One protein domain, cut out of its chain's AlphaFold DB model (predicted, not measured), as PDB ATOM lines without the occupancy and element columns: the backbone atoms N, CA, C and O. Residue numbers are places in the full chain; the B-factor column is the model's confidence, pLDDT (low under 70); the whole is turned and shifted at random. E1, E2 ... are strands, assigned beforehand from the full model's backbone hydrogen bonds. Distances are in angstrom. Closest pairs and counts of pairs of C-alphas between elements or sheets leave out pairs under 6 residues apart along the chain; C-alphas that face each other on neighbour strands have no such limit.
ATOM      1  N   THR A  10     102.491 132.192 175.553       76.56
ATOM      2  CA  THR A  10     102.923 130.949 176.196       76.56
ATOM      3  C   THR A  10     103.406 131.236 177.615       76.56
ATOM      4  O   THR A  10     104.094 132.229 177.844       76.56
ATOM      5  N   LEU A  11     103.047 130.370 178.565       73.81
ATOM      6  CA  LEU A  11     103.569 130.379 179.935       73.81
ATOM      7  C   LEU A  11     104.635 129.291 180.077       73.81
ATOM      8  O   LEU A  11     104.392 128.141 179.719       73.81
ATOM      9  N   GLU A  12     105.788 129.654 180.631       74.12
ATOM     10  CA  GLU A  12     106.961 128.787 180.772       74.12
ATOM     11  C   GLU A  12     107.373 128.725 182.256       74.12
ATOM     12  O   GLU A  12     108.185 129.533 182.723       74.12
ATOM     13  N   PRO A  13     106.755 127.832 183.057       72.31
ATOM     14  CA  PRO A  13     107.226 127.543 184.404       72.31
ATOM     15  C   PRO A  13     108.437 126.602 184.350       72.31
ATOM     16  O   PRO A  13     108.388 125.546 183.723       72.31
ATOM     17  N   GLU A  14     109.502 126.950 185.064       72.44
ATOM     18  CA  GLU A  14     110.743 126.180 185.122       72.44
ATOM     19  C   GLU A  14     111.245 126.039 186.566       72.44
ATOM     20  O   GLU A  14     111.160 126.953 187.388       72.44
ATOM     21  N   LEU A  15     111.807 124.873 186.888       71.44
ATOM     22  CA  LEU A  15     112.558 124.640 188.121       71.44
ATOM     23  C   LEU A  15     114.005 124.346 187.740       71.44
ATOM     24  O   LEU A  15     114.272 123.430 186.964       71.44
ATOM     25  N   GLY A  16     114.935 125.128 188.283       68.31
ATOM     26  CA  GLY A  16     116.344 125.083 187.921       68.31
ATOM     27  C   GLY A  16     117.253 124.828 189.118       68.31
ATOM     28  O   GLY A  16     117.054 125.346 190.220       68.31
ATOM     29  N   ILE A  17     118.309 124.052 188.884       71.00
ATOM     30  CA  ILE A  17     119.430 123.885 189.812       71.00
ATOM     31  C   ILE A  17     120.642 124.548 189.169       71.00
ATOM     32  O   ILE A  17     120.933 124.330 187.997       71.00
ATOM     33  N   SER A  18     121.348 125.373 189.929       66.81
ATOM     34  CA  SER A  18     122.573 126.034 189.483       66.81
ATOM     35  C   SER A  18     123.703 125.775 190.466       66.81
ATOM     36  O   SER A  18     123.482 125.690 191.674       66.81
ATOM     37  N   TYR A  19     124.914 125.642 189.938       65.44
ATOM     38  CA  TYR A  19     126.135 125.425 190.701       65.44
ATOM     39  C   TYR A  19     127.175 126.470 190.307       65.44
ATOM     40  O   TYR A  19     127.310 126.802 189.130       65.44
ATOM     41  N   ARG A  20     127.915 126.974 191.291       67.44
ATOM     42  CA  ARG A  20     129.041 127.886 191.104       67.44
ATOM     43  C   ARG A  20     130.176 127.487 192.041       67.44
ATOM     44  O   ARG A  20     130.009 127.568 193.249       67.44
ATOM     45  N   GLY A  21     131.326 127.107 191.493       55.28
ATOM     46  CA  GLY A  21     132.583 126.971 192.235       55.28
ATOM     47  C   GLY A  21     133.467 128.207 192.044       55.28
ATOM     48  O   GLY A  21     133.460 128.813 190.972       55.28
ATOM     49  N   ALA A  22     134.204 128.598 193.077       61.47
ATOM     50  CA  ALA A  22     135.194 129.666 193.070       61.47
ATOM     51  C   ALA A  22     136.393 129.243 193.934       61.47
ATOM     52  O   ALA A  22     136.240 128.998 195.124       61.47
ATOM     53  N   GLY A  23     137.581 129.164 193.336       54.97
ATOM     54  CA  GLY A  23     138.844 129.004 194.058       54.97
ATOM     55  C   GLY A  23     139.590 130.335 194.094       54.97
ATOM     56  O   GLY A  23     139.675 131.015 193.070       54.97
ATOM     57  N   GLN A  24     140.105 130.732 195.254       55.22
ATOM     58  CA  GLN A  24     140.923 131.928 195.423       55.22
ATOM     59  C   GLN A  24     142.262 131.563 196.064       55.22
ATOM     60  O   GLN A  24     142.333 131.190 197.232       55.22
ATOM     61  N   GLU A  25     143.347 131.709 195.312       53.69
ATOM     62  CA  GLU A  25     144.711 131.470 195.789       53.69
ATOM     63  C   GLU A  25     145.279 132.734 196.451       53.69
ATOM     64  O   GLU A  25     146.046 133.488 195.860       53.69
ATOM     65  N   LEU A  26     144.892 133.003 197.697       50.47
ATOM     66  CA  LEU A  26     145.583 133.979 198.544       50.47
ATOM     67  C   LEU A  26     146.155 133.244 199.755       50.47
ATOM     68  O   LEU A  26     145.395 132.807 200.607       50.47
ATOM     69  N   HIS A  27     147.487 133.109 199.810       48.53
ATOM     70  CA  HIS A  27     148.247 132.631 200.978       48.53
ATOM     71  C   HIS A  27     147.632 131.401 201.681       48.53
ATOM     72  O   HIS A  27     147.383 131.430 202.883       48.53
ATOM     73  N   GLY A  28     147.381 130.325 200.925       56.09
ATOM     74  CA  GLY A  28     146.837 129.071 201.466       56.09
ATOM     75  C   GLY A  28     145.438 128.684 200.984       56.09
ATOM     76  O   GLY A  28     144.788 127.940 201.698       56.09
ATOM     77  N   GLY A  29     144.997 129.173 199.815       57.66
ATOM     78  CA  GLY A  29     143.852 128.658 199.044       57.66
ATOM     79  C   GLY A  29     142.496 128.691 199.762       57.66
ATOM     80  O   GLY A  29     142.269 127.991 200.734       57.66
ATOM     81  N   ILE A  30     141.532 129.460 199.271       62.94
ATOM     82  CA  ILE A  30     140.136 129.377 199.720       62.94
ATOM     83  C   ILE A  30     139.330 128.749 198.593       62.94
ATOM     84  O   ILE A  30     139.278 129.300 197.495       62.94
ATOM     85  N   GLU A  31     138.672 127.627 198.862       65.94
ATOM     86  CA  GLU A  31     137.688 127.047 197.954       65.94
ATOM     87  C   GLU A  31     136.281 127.382 198.449       65.94
ATOM     88  O   GLU A  31     135.912 127.130 199.596       65.94
ATOM     89  N   GLN A  32     135.474 127.975 197.583       66.62
ATOM     90  CA  GLN A  32     134.086 128.315 197.843       66.62
ATOM     91  C   GLN A  32     133.214 127.676 196.767       66.62
ATOM     92  O   GLN A  32     133.408 127.902 195.578       66.62
ATOM     93  N   SER A  33     132.204 126.914 197.166       66.62
ATOM     94  CA  SER A  33     131.194 126.390 196.254       66.62
ATOM     95  C   SER A  33     129.803 126.823 196.693       66.62
ATOM     96  O   SER A  33     129.496 126.918 197.877       66.62
ATOM     97  N   MET A  34     128.951 127.148 195.730       67.81
ATOM     98  CA  MET A  34     127.598 127.626 195.956       67.81
ATOM     99  C   MET A  34     126.636 126.859 195.056       67.81
ATOM    100  O   MET A  34     126.700 126.945 193.830       67.81
ATOM    101  N   HIS A  35     125.717 126.129 195.669       72.56
ATOM    102  CA  HIS A  35     124.600 125.479 195.002       72.56
ATOM    103  C   HIS A  35     123.355 126.330 195.223       72.56
ATOM    104  O   HIS A  35     123.072 126.732 196.349       72.56
ATOM    105  N   ARG A  36     122.596 126.613 194.167       72.00
ATOM    106  CA  ARG A  36     121.350 127.375 194.265       72.00
ATOM    107  C   ARG A  36     120.225 126.652 193.553       72.00
ATOM    108  O   ARG A  36     120.317 126.386 192.352       72.00
ATOM    109  N   LEU A  37     119.149 126.408 194.286       76.62
ATOM    110  CA  LEU A  37     117.870 125.973 193.754       76.62
ATOM    111  C   LEU A  37     117.005 127.205 193.502       76.62
ATOM    112  O   LEU A  37     116.837 128.046 194.391       76.62
ATOM    113  N   HIS A  38     116.465 127.317 192.296       77.31
ATOM    114  CA  HIS A  38     115.606 128.424 191.914       77.31
ATOM    115  C   HIS A  38     114.368 127.941 191.170       77.31
ATOM    116  O   HIS A  38     114.419 126.980 190.407       77.31
ATOM    117  N   ALA A  39     113.265 128.647 191.377       78.88
ATOM    118  CA  ALA A  39     112.107 128.560 190.508       78.88
ATOM    119  C   ALA A  39     112.092 129.753 189.568       78.88
ATOM    120  O   ALA A  39     112.497 130.853 189.940       78.88
ATOM    121  N   GLN A  40     111.610 129.537 188.360       80.06
ATOM    122  CA  GLN A  40     111.423 130.564 187.362       80.06
ATOM    123  C   GLN A  40     110.021 130.427 186.782       80.06
ATOM    124  O   GLN A  40     109.527 129.329 186.549       80.06
ATOM    125  N   ALA A  41     109.359 131.555 186.574       82.31
ATOM    126  CA  ALA A  41     108.107 131.607 185.844       82.31
ATOM    127  C   ALA A  41     108.209 132.739 184.834       82.31
ATOM    128  O   ALA A  41     108.469 133.886 185.207       82.31
ATOM    129  N   GLY A  42     108.037 132.401 183.562       83.00
ATOM    130  CA  GLY A  42     108.063 133.365 182.479       83.00
ATOM    131  C   GLY A  42     106.871 133.253 181.557       83.00
ATOM    132  O   GLY A  42     106.060 132.327 181.630       83.00
ATOM    133  N   TRP A  43     106.768 134.243 180.690       82.62
ATOM    134  CA  TRP A  43     105.839 134.253 179.585       82.62
ATOM    135  C   TRP A  43     106.542 134.731 178.326       82.62
ATOM    136  O   TRP A  43     107.499 135.507 178.370       82.62
ATOM    137  N   ARG A  44     106.024 134.276 177.191       85.50
ATOM    138  CA  ARG A  44     106.456 134.683 175.864       85.50
ATOM    139  C   ARG A  44     105.240 135.104 175.061       85.50
ATOM    140  O   ARG A  44     104.267 134.365 174.983       85.50
ATOM    141  N   LEU A  45     105.311 136.282 174.459       85.88
ATOM    142  CA  LEU A  45     104.300 136.835 173.572       85.88
ATOM    143  C   LEU A  45     104.881 136.981 172.170       85.88
ATOM    144  O   LEU A  45     105.820 137.753 171.945       85.88
ATOM    145  N   SER A  46     104.289 136.276 171.216       87.88
ATOM    146  CA  SER A  46     104.603 136.464 169.801       87.88
ATOM    147  C   SER A  46     103.830 137.666 169.263       87.88
ATOM    148  O   SER A  46     102.604 137.665 169.226       87.88
ATOM    149  N   LEU A  47     104.545 138.716 168.852       84.38
ATOM    150  CA  LEU A  47     103.945 139.910 168.243       84.38
ATOM    151  C   LEU A  47     103.730 139.709 166.736       84.38
ATOM    152  O   LEU A  47     102.812 140.267 166.140       84.38
ATOM    153  N   SER A  48     104.602 138.913 166.113       85.56
ATOM    154  CA  SER A  48     104.509 138.484 164.719       85.56
ATOM    155  C   SER A  48     105.270 137.171 164.519       85.56
ATOM    156  O   SER A  48     105.934 136.688 165.432       85.56
ATOM    157  N   GLN A  49     105.256 136.627 163.300       81.94
ATOM    158  CA  GLN A  49     106.083 135.465 162.944       81.94
ATOM    159  C   GLN A  49     107.592 135.718 163.102       81.94
ATOM    160  O   GLN A  49     108.357 134.771 163.248       81.94
ATOM    161  N   ALA A  50     108.024 136.982 163.060       85.12
ATOM    162  CA  ALA A  50     109.431 137.360 163.116       85.12
ATOM    163  C   ALA A  50     109.858 137.938 164.471       85.12
ATOM    164  O   ALA A  50     111.051 138.011 164.729       85.12
ATOM    165  N   LEU A  51     108.927 138.366 165.327       87.56
ATOM    166  CA  LEU A  51     109.226 139.144 166.532       87.56
ATOM    167  C   LEU A  51     108.453 138.606 167.732       87.56
ATOM    168  O   LEU A  51     107.228 138.467 167.673       87.56
ATOM    169  N   TYR A  52     109.159 138.399 168.835       88.31
ATOM    170  CA  TYR A  52     108.582 138.010 170.111       88.31
ATOM    171  C   TYR A  52     109.198 138.791 171.268       88.31
ATOM    172  O   TYR A  52     110.327 139.278 171.199       88.31
ATOM    173  N   PHE A  53     108.438 138.884 172.347       88.69
ATOM    174  CA  PHE A  53     108.882 139.415 173.623       88.69
ATOM    175  C   PHE A  53     108.724 138.326 174.681       88.69
ATOM    176  O   PHE A  53     107.723 137.612 174.678       88.69
ATOM    177  N   SER A  54     109.686 138.188 175.581       86.44
ATOM    178  CA  SER A  54     109.581 137.311 176.742       86.44
ATOM    179  C   SER A  54     110.017 138.033 178.005       86.44
ATOM    180  O   SER A  54     110.885 138.901 177.989       86.44
ATOM    181  N   ALA A  55     109.400 137.672 179.120       87.19
ATOM    182  CA  ALA A  55     109.818 138.133 180.432       87.19
ATOM    183  C   ALA A  55     109.649 137.008 181.445       87.19
ATOM    184  O   ALA A  55     108.716 136.211 181.356       87.19
ATOM    185  N   GLY A  56     110.548 136.956 182.419       85.69
ATOM    186  CA  GLY A  56     110.552 135.941 183.459       85.69
ATOM    187  C   GLY A  56     110.948 136.509 184.807       85.69
ATOM    188  O   GLY A  56     111.762 137.425 184.900       85.69
ATOM    189  N   ALA A  57     110.367 135.941 185.857       83.50
ATOM    190  CA  ALA A  57     110.773 136.173 187.231       83.50
ATOM    191  C   ALA A  57     111.436 134.908 187.777       83.50
ATOM    192  O   ALA A  57     110.888 133.809 187.673       83.50
ATOM    193  N   LYS A  58     112.608 135.075 188.383       80.19
ATOM    194  CA  LYS A  58     113.394 134.027 189.023       80.19
ATOM    195  C   LYS A  58     113.429 134.244 190.533       80.19
ATOM    196  O   LYS A  58     113.725 135.333 191.024       80.19
ATOM    197  N   PHE A  59     113.155 133.174 191.263       78.69
ATOM    198  CA  PHE A  59     113.077 133.112 192.714       78.69
ATOM    199  C   PHE A  59     114.132 132.137 193.228       78.69
ATOM    200  O   PHE A  59     114.063 130.939 192.959       78.69
ATOM    201  N   SER A  60     115.110 132.633 193.986       72.75
ATOM    202  CA  SER A  60     116.048 131.764 194.704       72.75
ATOM    203  C   SER A  60     115.338 131.152 195.908       72.75
ATOM    204  O   SER A  60     114.962 131.872 196.826       72.75
ATOM    205  N   MET A  61     115.179 129.832 195.926       74.88
ATOM    206  CA  MET A  61     114.490 129.126 197.009       74.88
ATOM    207  C   MET A  61     115.467 128.689 198.100       74.88
ATOM    208  O   MET A  61     115.239 128.933 199.283       74.88
ATOM    209  N   LEU A  62     116.578 128.074 197.695       74.31
ATOM    210  CA  LEU A  62     117.589 127.549 198.604       74.31
ATOM    211  C   LEU A  62     118.971 127.839 198.040       74.31
ATOM    212  O   LEU A  62     119.245 127.535 196.882       74.31
ATOM    213  N   SER A  63     119.844 128.394 198.871       70.69
ATOM    214  CA  SER A  63     121.269 128.499 198.578       70.69
ATOM    215  C   SER A  63     122.056 127.701 199.610       70.69
ATOM    216  O   SER A  63     121.839 127.843 200.812       70.69
ATOM    217  N   VAL A  64     122.959 126.850 199.134       71.19
ATOM    218  CA  VAL A  64     123.923 126.118 199.954       71.19
ATOM    219  C   VAL A  64     125.296 126.624 199.577       71.19
ATOM    220  O   VAL A  64     125.726 126.462 198.438       71.19
ATOM    221  N   GLU A  65     125.968 127.253 200.523       68.06
ATOM    222  CA  GLU A  65     127.317 127.755 200.340       68.06
ATOM    223  C   GLU A  65     128.283 126.954 201.208       68.06
ATOM    224  O   GLU A  65     128.125 126.883 202.426       68.06
ATOM    225  N   THR A  66     129.283 126.363 200.572       66.75
ATOM    226  CA  THR A  66     130.381 125.643 201.210       66.75
ATOM    227  C   THR A  66     131.629 126.498 201.074       66.75
ATOM    228  O   THR A  66     131.990 126.885 199.964       66.75
ATOM    229  N   ARG A  67     132.305 126.797 202.182       65.88
ATOM    230  CA  ARG A  67     133.645 127.402 202.166       65.88
ATOM    231  C   ARG A  67     134.629 126.476 202.866       65.88
ATOM    232  O   ARG A  67     134.361 126.042 203.989       65.88
ATOM    233  N   GLY A  68     135.743 126.198 202.202       60.31
ATOM    234  CA  GLY A  68     136.880 125.433 202.695       60.31
ATOM    235  C   GLY A  68     138.174 126.240 202.587       60.31
ATOM    236  O   GLY A  68     138.333 127.076 201.699       60.31
ATOM    237  N   LEU A  69     139.087 125.997 203.525       61.28
ATOM    238  CA  LEU A  69     140.462 126.490 203.490       61.28
ATOM    239  C   LEU A  69     141.357 125.350 202.996       61.28
ATOM    240  O   LEU A  69     141.480 124.324 203.662       61.28
ATOM    241  N   THR A  70     141.983 125.535 201.845       59.84
ATOM    242  CA  THR A  70     142.950 124.624 201.228       59.84
ATOM    243  C   THR A  70     144.366 125.008 201.662       59.84
ATOM    244  O   THR A  70     145.251 125.255 200.841       59.84
ATOM    245  N   ALA A  71     144.602 125.115 202.972       51.62
ATOM    246  CA  ALA A  71     145.925 125.466 203.471       51.62
ATOM    247  C   ALA A  71     146.885 124.270 203.336       51.62
ATOM    248  O   ALA A  71     146.718 123.256 204.005       51.62
ATOM    249  N   GLY A  72     147.919 124.422 202.502       52.31
ATOM    250  CA  GLY A  72     149.255 123.877 202.762       52.31
ATOM    251  C   GLY A  72     149.451 122.357 202.742       52.31
ATOM    252  O   GLY A  72     150.181 121.850 203.596       52.31
ATOM    253  N   GLU A  73     148.916 121.628 201.757       49.19
ATOM    254  CA  GLU A  73     149.285 120.208 201.581       49.19
ATOM    255  C   GLU A  73     150.789 120.023 201.259       49.19
ATOM    256  O   GLU A  73     151.372 118.994 201.595       49.19
ATOM    257  N   GLU A  74     151.463 121.054 200.729       48.47
ATOM    258  CA  GLU A  74     152.908 121.032 200.432       48.47
ATOM    259  C   GLU A  74     153.833 121.125 201.667       48.47
ATOM    260  O   GLU A  74     155.015 120.809 201.555       48.47
ATOM    261  N   PHE A  75     153.336 121.506 202.856       48.50
ATOM    262  CA  PHE A  75     154.174 121.690 204.061       48.50
ATOM    263  C   PHE A  75     153.827 120.764 205.240       48.50
ATOM    264  O   PHE A  75     154.379 120.920 206.329       48.50
ATOM    265  N   GLY A  76     152.941 119.779 205.055       47.28
ATOM    266  CA  GLY A  76     152.634 118.774 206.086       47.28
ATOM    267  C   GLY A  76     151.884 119.302 207.318       47.28
ATOM    268  O   GLY A  76     151.728 118.572 208.298       47.28
ATOM    269  N   ILE A  77     151.388 120.542 207.282       50.38
ATOM    270  CA  ILE A  77     150.547 121.119 208.333       50.38
ATOM    271  C   ILE A  77     149.093 120.911 207.908       50.38
ATOM    272  O   ILE A  77     148.581 121.627 207.054       50.38
ATOM    273  N   ARG A  78     148.425 119.908 208.489       47.66
ATOM    274  CA  ARG A  78     146.975 119.728 208.320       47.66
ATOM    275  C   ARG A  78     146.256 120.987 208.821       47.66
ATOM    276  O   ARG A  78     146.437 121.321 209.992       47.66
ATOM    277  N   PRO A  79     145.405 121.646 208.017       48.12
ATOM    278  CA  PRO A  79     144.513 122.655 208.558       48.12
ATOM    279  C   PRO A  79     143.501 121.981 209.490       48.12
ATOM    280  O   PRO A  79     142.603 121.257 209.056       48.12
ATOM    281  N   GLU A  80     143.658 122.194 210.795       50.59
ATOM    282  CA  GLU A  80     142.585 121.984 211.759       50.59
ATOM    283  C   GLU A  80     141.534 123.080 211.543       50.59
ATOM    284  O   GLU A  80     141.792 124.249 211.811       50.59
ATOM    285  N   SER A  81     140.331 122.696 211.107       51.94
ATOM    286  CA  SER A  81     139.145 123.559 210.942       51.94
ATOM    287  C   SER A  81     139.190 124.537 209.745       51.94
ATOM    288  O   SER A  81     140.200 125.147 209.438       51.94
ATOM    289  N   GLY A  82     138.120 124.755 208.984       55.00
ATOM    290  CA  GLY A  82     136.745 124.326 209.160       55.00
ATOM    291  C   GLY A  82     135.980 124.471 207.850       55.00
ATOM    292  O   GLY A  82     135.944 125.541 207.246       55.00
ATOM    293  N   TYR A  83     135.342 123.380 207.435       54.00
ATOM    294  CA  TYR A  83     134.288 123.431 206.435       54.00
ATOM    295  C   TYR A  83     133.087 124.126 207.061       54.00
ATOM    296  O   TYR A  83     132.528 123.645 208.051       54.00
ATOM    297  N   ARG A  84     132.694 125.270 206.502       60.06
ATOM    298  CA  ARG A  84     131.465 125.950 206.908       60.06
ATOM    299  C   ARG A  84     130.443 125.816 205.794       60.06
ATOM    300  O   ARG A  84     130.584 126.442 204.747       60.06
ATOM    301  N   ASN A  85     129.408 125.029 206.068       61.44
ATOM    302  CA  ASN A  85     128.211 124.961 205.242       61.44
ATOM    303  C   ASN A  85     127.208 125.978 205.778       61.44
ATOM    304  O   ASN A  85     126.761 125.880 206.923       61.44
ATOM    305  N   VAL A  86     126.875 126.971 204.963       67.06
ATOM    306  CA  VAL A  86     125.811 127.928 205.248       67.06
ATOM    307  C   VAL A  86     124.616 127.545 204.388       67.06
ATOM    308  O   VAL A  86     124.665 127.608 203.162       67.06
ATOM    309  N   TYR A  87     123.545 127.121 205.054       68.25
ATOM    310  CA  TYR A  87     122.252 126.884 204.427       68.25
ATOM    311  C   TYR A  87     121.420 128.145 204.585       68.25
ATOM    312  O   TYR A  87     121.081 128.532 205.704       68.25
ATOM    313  N   GLU A  88     121.090 128.784 203.471       67.06
ATOM    314  CA  GLU A  88     120.228 129.956 203.469       67.06
ATOM    315  C   GLU A  88     118.929 129.616 202.735       67.06
ATOM    316  O   GLU A  88     118.890 129.472 201.508       67.06
ATOM    317  N   PHE A  89     117.852 129.460 203.508       66.94
ATOM    318  CA  PHE A  89     116.495 129.397 202.982       66.94
ATOM    319  C   PHE A  89     115.916 130.811 202.997       66.94
ATOM    320  O   PHE A  89     115.641 131.368 204.060       66.94
ATOM    321  N   SER A  90     115.762 131.415 201.820       62.47
ATOM    322  CA  SER A  90     115.284 132.797 201.692       62.47
ATOM    323  C   SER A  90     114.086 132.886 200.748       62.47
ATOM    324  O   SER A  90     114.190 133.490 199.681       62.47
ATOM    325  N   PRO A  91     112.920 132.345 201.144       58.84
ATOM    326  CA  PRO A  91     111.717 132.351 200.311       58.84
ATOM    327  C   PRO A  91     111.188 133.769 200.044       58.84
ATOM    328  O   PRO A  91     110.386 133.957 199.139       58.84
ATOM    329  N   ASN A  92     111.641 134.759 200.823       56.97
ATOM    330  CA  ASN A  92     111.183 136.146 200.778       56.97
ATOM    331  C   ASN A  92     112.160 137.097 200.058       56.97
ATOM    332  O   ASN A  92     112.066 138.314 200.216       56.97
ATOM    333  N   ARG A  93     113.142 136.568 199.311       67.25
ATOM    334  CA  ARG A  93     114.003 137.406 198.463       67.25
ATOM    335  C   ARG A  93     113.187 138.005 197.324       67.25
ATOM    336  O   ARG A  93     112.280 137.371 196.788       67.25
ATOM    337  N   THR A  94     113.529 139.236 196.956       70.25
ATOM    338  CA  THR A  94     112.886 139.927 195.841       70.25
ATOM    339  C   THR A  94     113.068 139.125 194.548       70.25
ATOM    340  O   THR A  94     114.173 138.633 194.292       70.25
ATOM    341  N   PRO A  95     112.007 138.966 193.734       73.31
ATOM    342  CA  PRO A  95     112.123 138.297 192.448       73.31
ATOM    343  C   PRO A  95     113.148 139.016 191.577       73.31
ATOM    344  O   PRO A  95     113.151 140.248 191.498       73.31
ATOM    345  N   ARG A  96     114.004 138.236 190.919       78.62
ATOM    346  CA  ARG A  96     114.912 138.737 189.888       78.62
ATOM    347  C   ARG A  96     114.215 138.668 188.546       78.62
ATOM    348  O   ARG A  96     113.652 137.632 188.207       78.62
ATOM    349  N   TRP A  97     114.245 139.761 187.804       81.94
ATOM    350  CA  TRP A  97     113.574 139.851 186.515       81.94
ATOM    351  C   TRP A  97     114.559 139.672 185.369       81.94
ATOM    352  O   TRP A  97     115.663 140.217 185.387       81.94
ATOM    353  N   THR A  98     114.117 138.932 184.362       84.75
ATOM    354  CA  THR A  98     114.738 138.871 183.045       84.75
ATOM    355  C   THR A  98     113.716 139.298 181.999       84.75
ATOM    356  O   THR A  98     112.529 138.976 182.106       84.75
ATOM    357  N   GLY A  99     114.160 140.069 181.016       86.12
ATOM    358  CA  GLY A  99     113.346 140.534 179.902       86.12
ATOM    359  C   GLY A  99     114.115 140.378 178.604       86.12
ATOM    360  O   GLY A  99     115.282 140.757 178.520       86.12
ATOM    361  N   GLU A 100     113.474 139.823 177.584       89.12
ATOM    362  CA  GLU A 100     114.103 139.548 176.302       89.12
ATOM    363  C   GLU A 100     113.193 139.982 175.146       89.12
ATOM    364  O   GLU A 100     111.981 139.777 175.146       89.12
ATOM    365  N   LEU A 101     113.798 140.580 174.126       89.94
ATOM    366  CA  LEU A 101     113.168 140.883 172.851       89.94
ATOM    367  C   LEU A 101     113.899 140.094 171.773       89.94
ATOM    368  O   LEU A 101     115.100 140.269 171.570       89.94
ATOM    369  N   GLY A 102     113.180 139.198 171.107       88.69
ATOM    370  CA  GLY A 102     113.750 138.264 170.153       88.69
ATOM    371  C   GLY A 102     113.208 138.452 168.747       88.69
ATOM    372  O   GLY A 102     112.018 138.681 168.541       88.69
ATOM    373  N   LEU A 103     114.103 138.321 167.777       91.06
ATOM    374  CA  LEU A 103     113.825 138.388 166.356       91.06
ATOM    375  C   LEU A 103     114.267 137.085 165.683       91.06
ATOM    376  O   LEU A 103     115.435 136.700 165.742       91.06
ATOM    377  N   HIS A 104     113.327 136.409 165.032       89.31
ATOM    378  CA  HIS A 104     113.589 135.223 164.228       89.31
ATOM    379  C   HIS A 104     114.257 135.647 162.915       89.31
ATOM    380  O   HIS A 104     113.614 136.219 162.037       89.31
ATOM    381  N   LEU A 105     115.561 135.385 162.785       87.38
ATOM    382  CA  LEU A 105     116.321 135.656 161.560       87.38
ATOM    383  C   LEU A 105     116.096 134.556 160.523       87.38
ATOM    384  O   LEU A 105     115.953 134.819 159.332       87.38
ATOM    385  N   THR A 106     116.071 133.308 160.985       86.25
ATOM    386  CA  THR A 106     115.757 132.126 160.181       86.25
ATOM    387  C   THR A 106     114.902 131.172 161.018       86.25
ATOM    388  O   THR A 106     114.849 131.323 162.238       86.25
ATOM    389  N   PRO A 107     114.297 130.120 160.432       83.56
ATOM    390  CA  PRO A 107     113.580 129.104 161.207       83.56
ATOM    391  C   PRO A 107     114.415 128.394 162.293       83.56
ATOM    392  O   PRO A 107     113.865 127.617 163.069       83.56
ATOM    393  N   ARG A 108     115.742 128.588 162.322       85.62
ATOM    394  CA  ARG A 108     116.669 127.967 163.283       85.62
ATOM    395  C   ARG A 108     117.604 128.961 163.970       85.62
ATOM    396  O   ARG A 108     118.488 128.530 164.711       85.62
ATOM    397  N   THR A 109     117.455 130.257 163.713       88.38
ATOM    398  CA  THR A 109     118.360 131.285 164.231       88.38
ATOM    399  C   THR A 109     117.562 132.452 164.769       88.38
ATOM    400  O   THR A 109     116.851 133.114 164.012       88.38
ATOM    401  N   ASP A 110     117.762 132.738 166.050       87.94
ATOM    402  CA  ASP A 110     117.123 133.852 166.743       87.94
ATOM    403  C   ASP A 110     118.199 134.850 167.180       87.94
ATOM    404  O   ASP A 110     119.212 134.458 167.764       87.94
ATOM    405  N   LEU A 111     117.985 136.137 166.912       90.06
ATOM    406  CA  LEU A 111     118.731 137.231 167.531       90.06
ATOM    407  C   LEU A 111     117.912 137.752 168.705       90.06
ATOM    408  O   LEU A 111     116.741 138.068 168.541       90.06
ATOM    409  N   MET A 112     118.519 137.875 169.877       88.69
ATOM    410  CA  MET A 112     117.823 138.334 171.073       88.69
ATOM    411  C   MET A 112     118.581 139.465 171.739       88.69
ATOM    412  O   MET A 112     119.782 139.343 171.965       88.69
ATOM    413  N   LEU A 113     117.868 140.525 172.098       89.50
ATOM    414  CA  LEU A 113     118.301 141.521 173.066       89.50
ATOM    415  C   LEU A 113     117.759 141.093 174.430       89.50
ATOM    416  O   LEU A 113     116.558 140.877 174.557       89.50
ATOM    417  N   TYR A 114     118.618 140.950 175.430       87.12
ATOM    418  CA  TYR A 114     118.222 140.525 176.769       87.12
ATOM    419  C   TYR A 114     118.695 141.518 177.827       87.12
ATOM    420  O   TYR A 114     119.731 142.168 177.679       87.12
ATOM    421  N   TYR A 115     117.922 141.594 178.902       85.81
ATOM    422  CA  TYR A 115     118.247 142.254 180.153       85.81
ATOM    423  C   TYR A 115     118.043 141.245 181.286       85.81
ATOM    424  O   TYR A 115     116.955 140.688 181.419       85.81
ATOM    425  N   ASP A 116     119.082 141.000 182.078       79.81
ATOM    426  CA  ASP A 116     119.074 140.027 183.169       79.81
ATOM    427  C   ASP A 116     119.699 140.625 184.435       79.81
ATOM    428  O   ASP A 116     120.852 141.064 184.425       79.81
ATOM    429  N   GLN A 117     118.938 140.620 185.530       75.25
ATOM    430  CA  GLN A 117     119.393 141.076 186.848       75.25
ATOM    431  C   GLN A 117     120.363 140.094 187.529       75.25
ATOM    432  O   GLN A 117     121.036 140.449 188.499       75.25
ATOM    433  N   GLU A 118     120.440 138.835 187.087       70.56
ATOM    434  CA  GLU A 118     121.381 137.861 187.645       70.56
ATOM    435  C   GLU A 118     121.900 136.873 186.590       70.56
ATOM    436  O   GLU A 118     121.492 135.705 186.565       70.56
ATOM    437  N   PRO A 119     122.860 137.302 185.753       57.59
ATOM    438  CA  PRO A 119     123.428 136.442 184.729       57.59
ATOM    439  C   PRO A 119     124.097 135.217 185.358       57.59
ATOM    440  O   PRO A 119     124.973 135.327 186.217       57.59
ATOM    441  N   VAL A 120     123.753 134.030 184.855       54.00
ATOM    442  CA  VAL A 120     124.387 132.757 185.258       54.00
ATOM    443  C   VAL A 120     125.894 132.746 184.930       54.00
ATOM    444  O   VAL A 120     126.670 132.009 185.534       54.00
ATOM    445  N   ASP A 132     123.314 144.535 186.634       72.00
ATOM    446  CA  ASP A 132     122.344 144.103 185.643       72.00
ATOM    447  C   ASP A 132     123.032 144.023 184.280       72.00
ATOM    448  O   ASP A 132     123.753 144.938 183.867       72.00
ATOM    449  N   ARG A 133     122.805 142.934 183.551       73.62
ATOM    450  CA  ARG A 133     123.395 142.761 182.229       73.62
ATOM    451  C   ARG A 133     122.384 143.026 181.147       73.62
ATOM    452  O   ARG A 133     121.384 142.327 181.049       73.62
ATOM    453  N   LEU A 134     122.726 143.967 180.276       83.00
ATOM    454  CA  LEU A 134     122.087 144.159 178.986       83.00
ATOM    455  C   LEU A 134     123.023 143.648 177.890       83.00
ATOM    456  O   LEU A 134     124.208 143.981 177.875       83.00
ATOM    457  N   GLY A 135     122.512 142.832 176.977       84.25
ATOM    458  CA  GLY A 135     123.332 142.269 175.914       84.25
ATOM    459  C   GLY A 135     122.524 141.678 174.774       84.25
ATOM    460  O   GLY A 135     121.298 141.618 174.810       84.25
ATOM    461  N   THR A 136     123.233 141.226 173.746       86.00
ATOM    462  CA  THR A 136     122.643 140.539 172.594       86.00
ATOM    463  C   THR A 136     123.183 139.122 172.483       86.00
ATOM    464  O   THR A 136     124.390 138.921 172.613       86.00
ATOM    465  N   ARG A 137     122.324 138.139 172.199       84.31
ATOM    466  CA  ARG A 137     122.718 136.742 171.957       84.31
ATOM    467  C   ARG A 137     122.122 136.206 170.661       84.31
ATOM    468  O   ARG A 137     121.001 136.553 170.300       84.31
ATOM    469  N   PHE A 138     122.863 135.321 170.001       85.19
ATOM    470  CA  PHE A 138     122.362 134.511 168.894       85.19
ATOM    471  C   PHE A 138     122.078 133.099 169.402       85.19
ATOM    472  O   PHE A 138     122.957 132.471 169.992       85.19
ATOM    473  N   ILE A 139     120.866 132.598 169.172       82.62
ATOM    474  CA  ILE A 139     120.501 131.213 169.479       82.62
ATOM    475  C   ILE A 139     120.402 130.438 168.174       82.62
ATOM    476  O   ILE A 139     119.602 130.772 167.303       82.62
ATOM    477  N   PHE A 140     121.188 129.369 168.073       84.75
ATOM    478  CA  PHE A 140     121.102 128.393 166.992       84.75
ATOM    479  C   PHE A 140     120.394 127.141 167.507       84.75
ATOM    480  O   PHE A 140     120.845 126.524 168.470       84.75
ATOM    481  N   ARG A 141     119.279 126.765 166.874       81.12
ATOM    482  CA  ARG A 141     118.503 125.569 167.232       81.12
ATOM    483  C   ARG A 141     118.823 124.438 166.258       81.12
ATOM    484  O   ARG A 141     118.564 124.554 165.056       81.12
TER     485      ARG A 141
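This is residues 10 to 120 and 132 to 141 of the 143 residues of an uncharacterized protein of Geomonas terrae (UniProt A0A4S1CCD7). A single long, twisted sheet with no named helix on either face: three long strands, E1, E2 and E3, run side by side and bend, and shorter strands continue the sheet beyond E3, with E4 beside one part of it and E5, E6 and E7 following from another part. The whole is a rod, with spans of 66 by 31 by 22 A, only just loose and close to extended, with a radius of gyration of the C-alphas of 20.2 A. The printed part has 121 residues with seven named strands, E1 to E7 in order along the chain, and its class is all strand. The sheet is branched, its neighbour pairs antiparallel, and E1 to E4 form a meander, each strand the antiparallel neighbour of the one before.

The longest strand, E3, covers residues 51 to 69 and measures 50.0 A from first to last C-alpha; C-alpha 51 is at (109.226, 139.144, 166.532). E2, residues 30 to 46, measures 47.0 A, and E1, residues 10 to 24, measures 42.6 A, beginning at (102.923, 130.949, 176.196). E4 is residues 84 to 89, E5 is residues 96 to 106 with 30.4 A, E6 is residues 109 to 116, and E7 is residues 133 to 140, ending at (121.102, 128.393, 166.992). E1 bends by 50 degrees at residue 13, E2 by 56 at residue 39, E3 by 63 at residue 61 and E6 by 53 at residue 113.

E3 has three neighbours: E2 lies on one side, beside residues 52 to 69, and E4, beside 62 to 67, and E5, beside 51 to 58, lie on the other side. The hairpin E2 and E3 stands at 166 degrees, with N 33 and O 66 2.8 A apart, within hydrogen-bond range. In the hairpin E3 and E4, N 86 and O 65 are 2.8 A apart; between E3 and E5, at 130 degrees, N 54 and O 100 are 2.8 A apart. The edge strand E1 forms a hairpin with E2, with N 22 and O 32 2.7 A apart. Farther along, E5 and E6 form a hairpin, with N 101 and O 113 2.8 A apart, and E6 and the edge strand E7 have N 112 and O 137 2.8 A apart. E4, also an edge strand, is apart from E5, and E1 is apart from E7.

The two C-alphas farthest apart, those of Ser 48 and Gly 76, are 66.5 A apart. The link E3 to E4, residues 70 to 83, is long, and its C-alphas lie 24 to 38 A from the mean of all C-alphas. Residues 121 to 131 are not printed, and C-alphas 120 and 132 are 11.5 A apart across this cut. The mean pLDDT of the printed part is 72.3; 49 residues are under 70, among them 18 to 34 and 65 to 93.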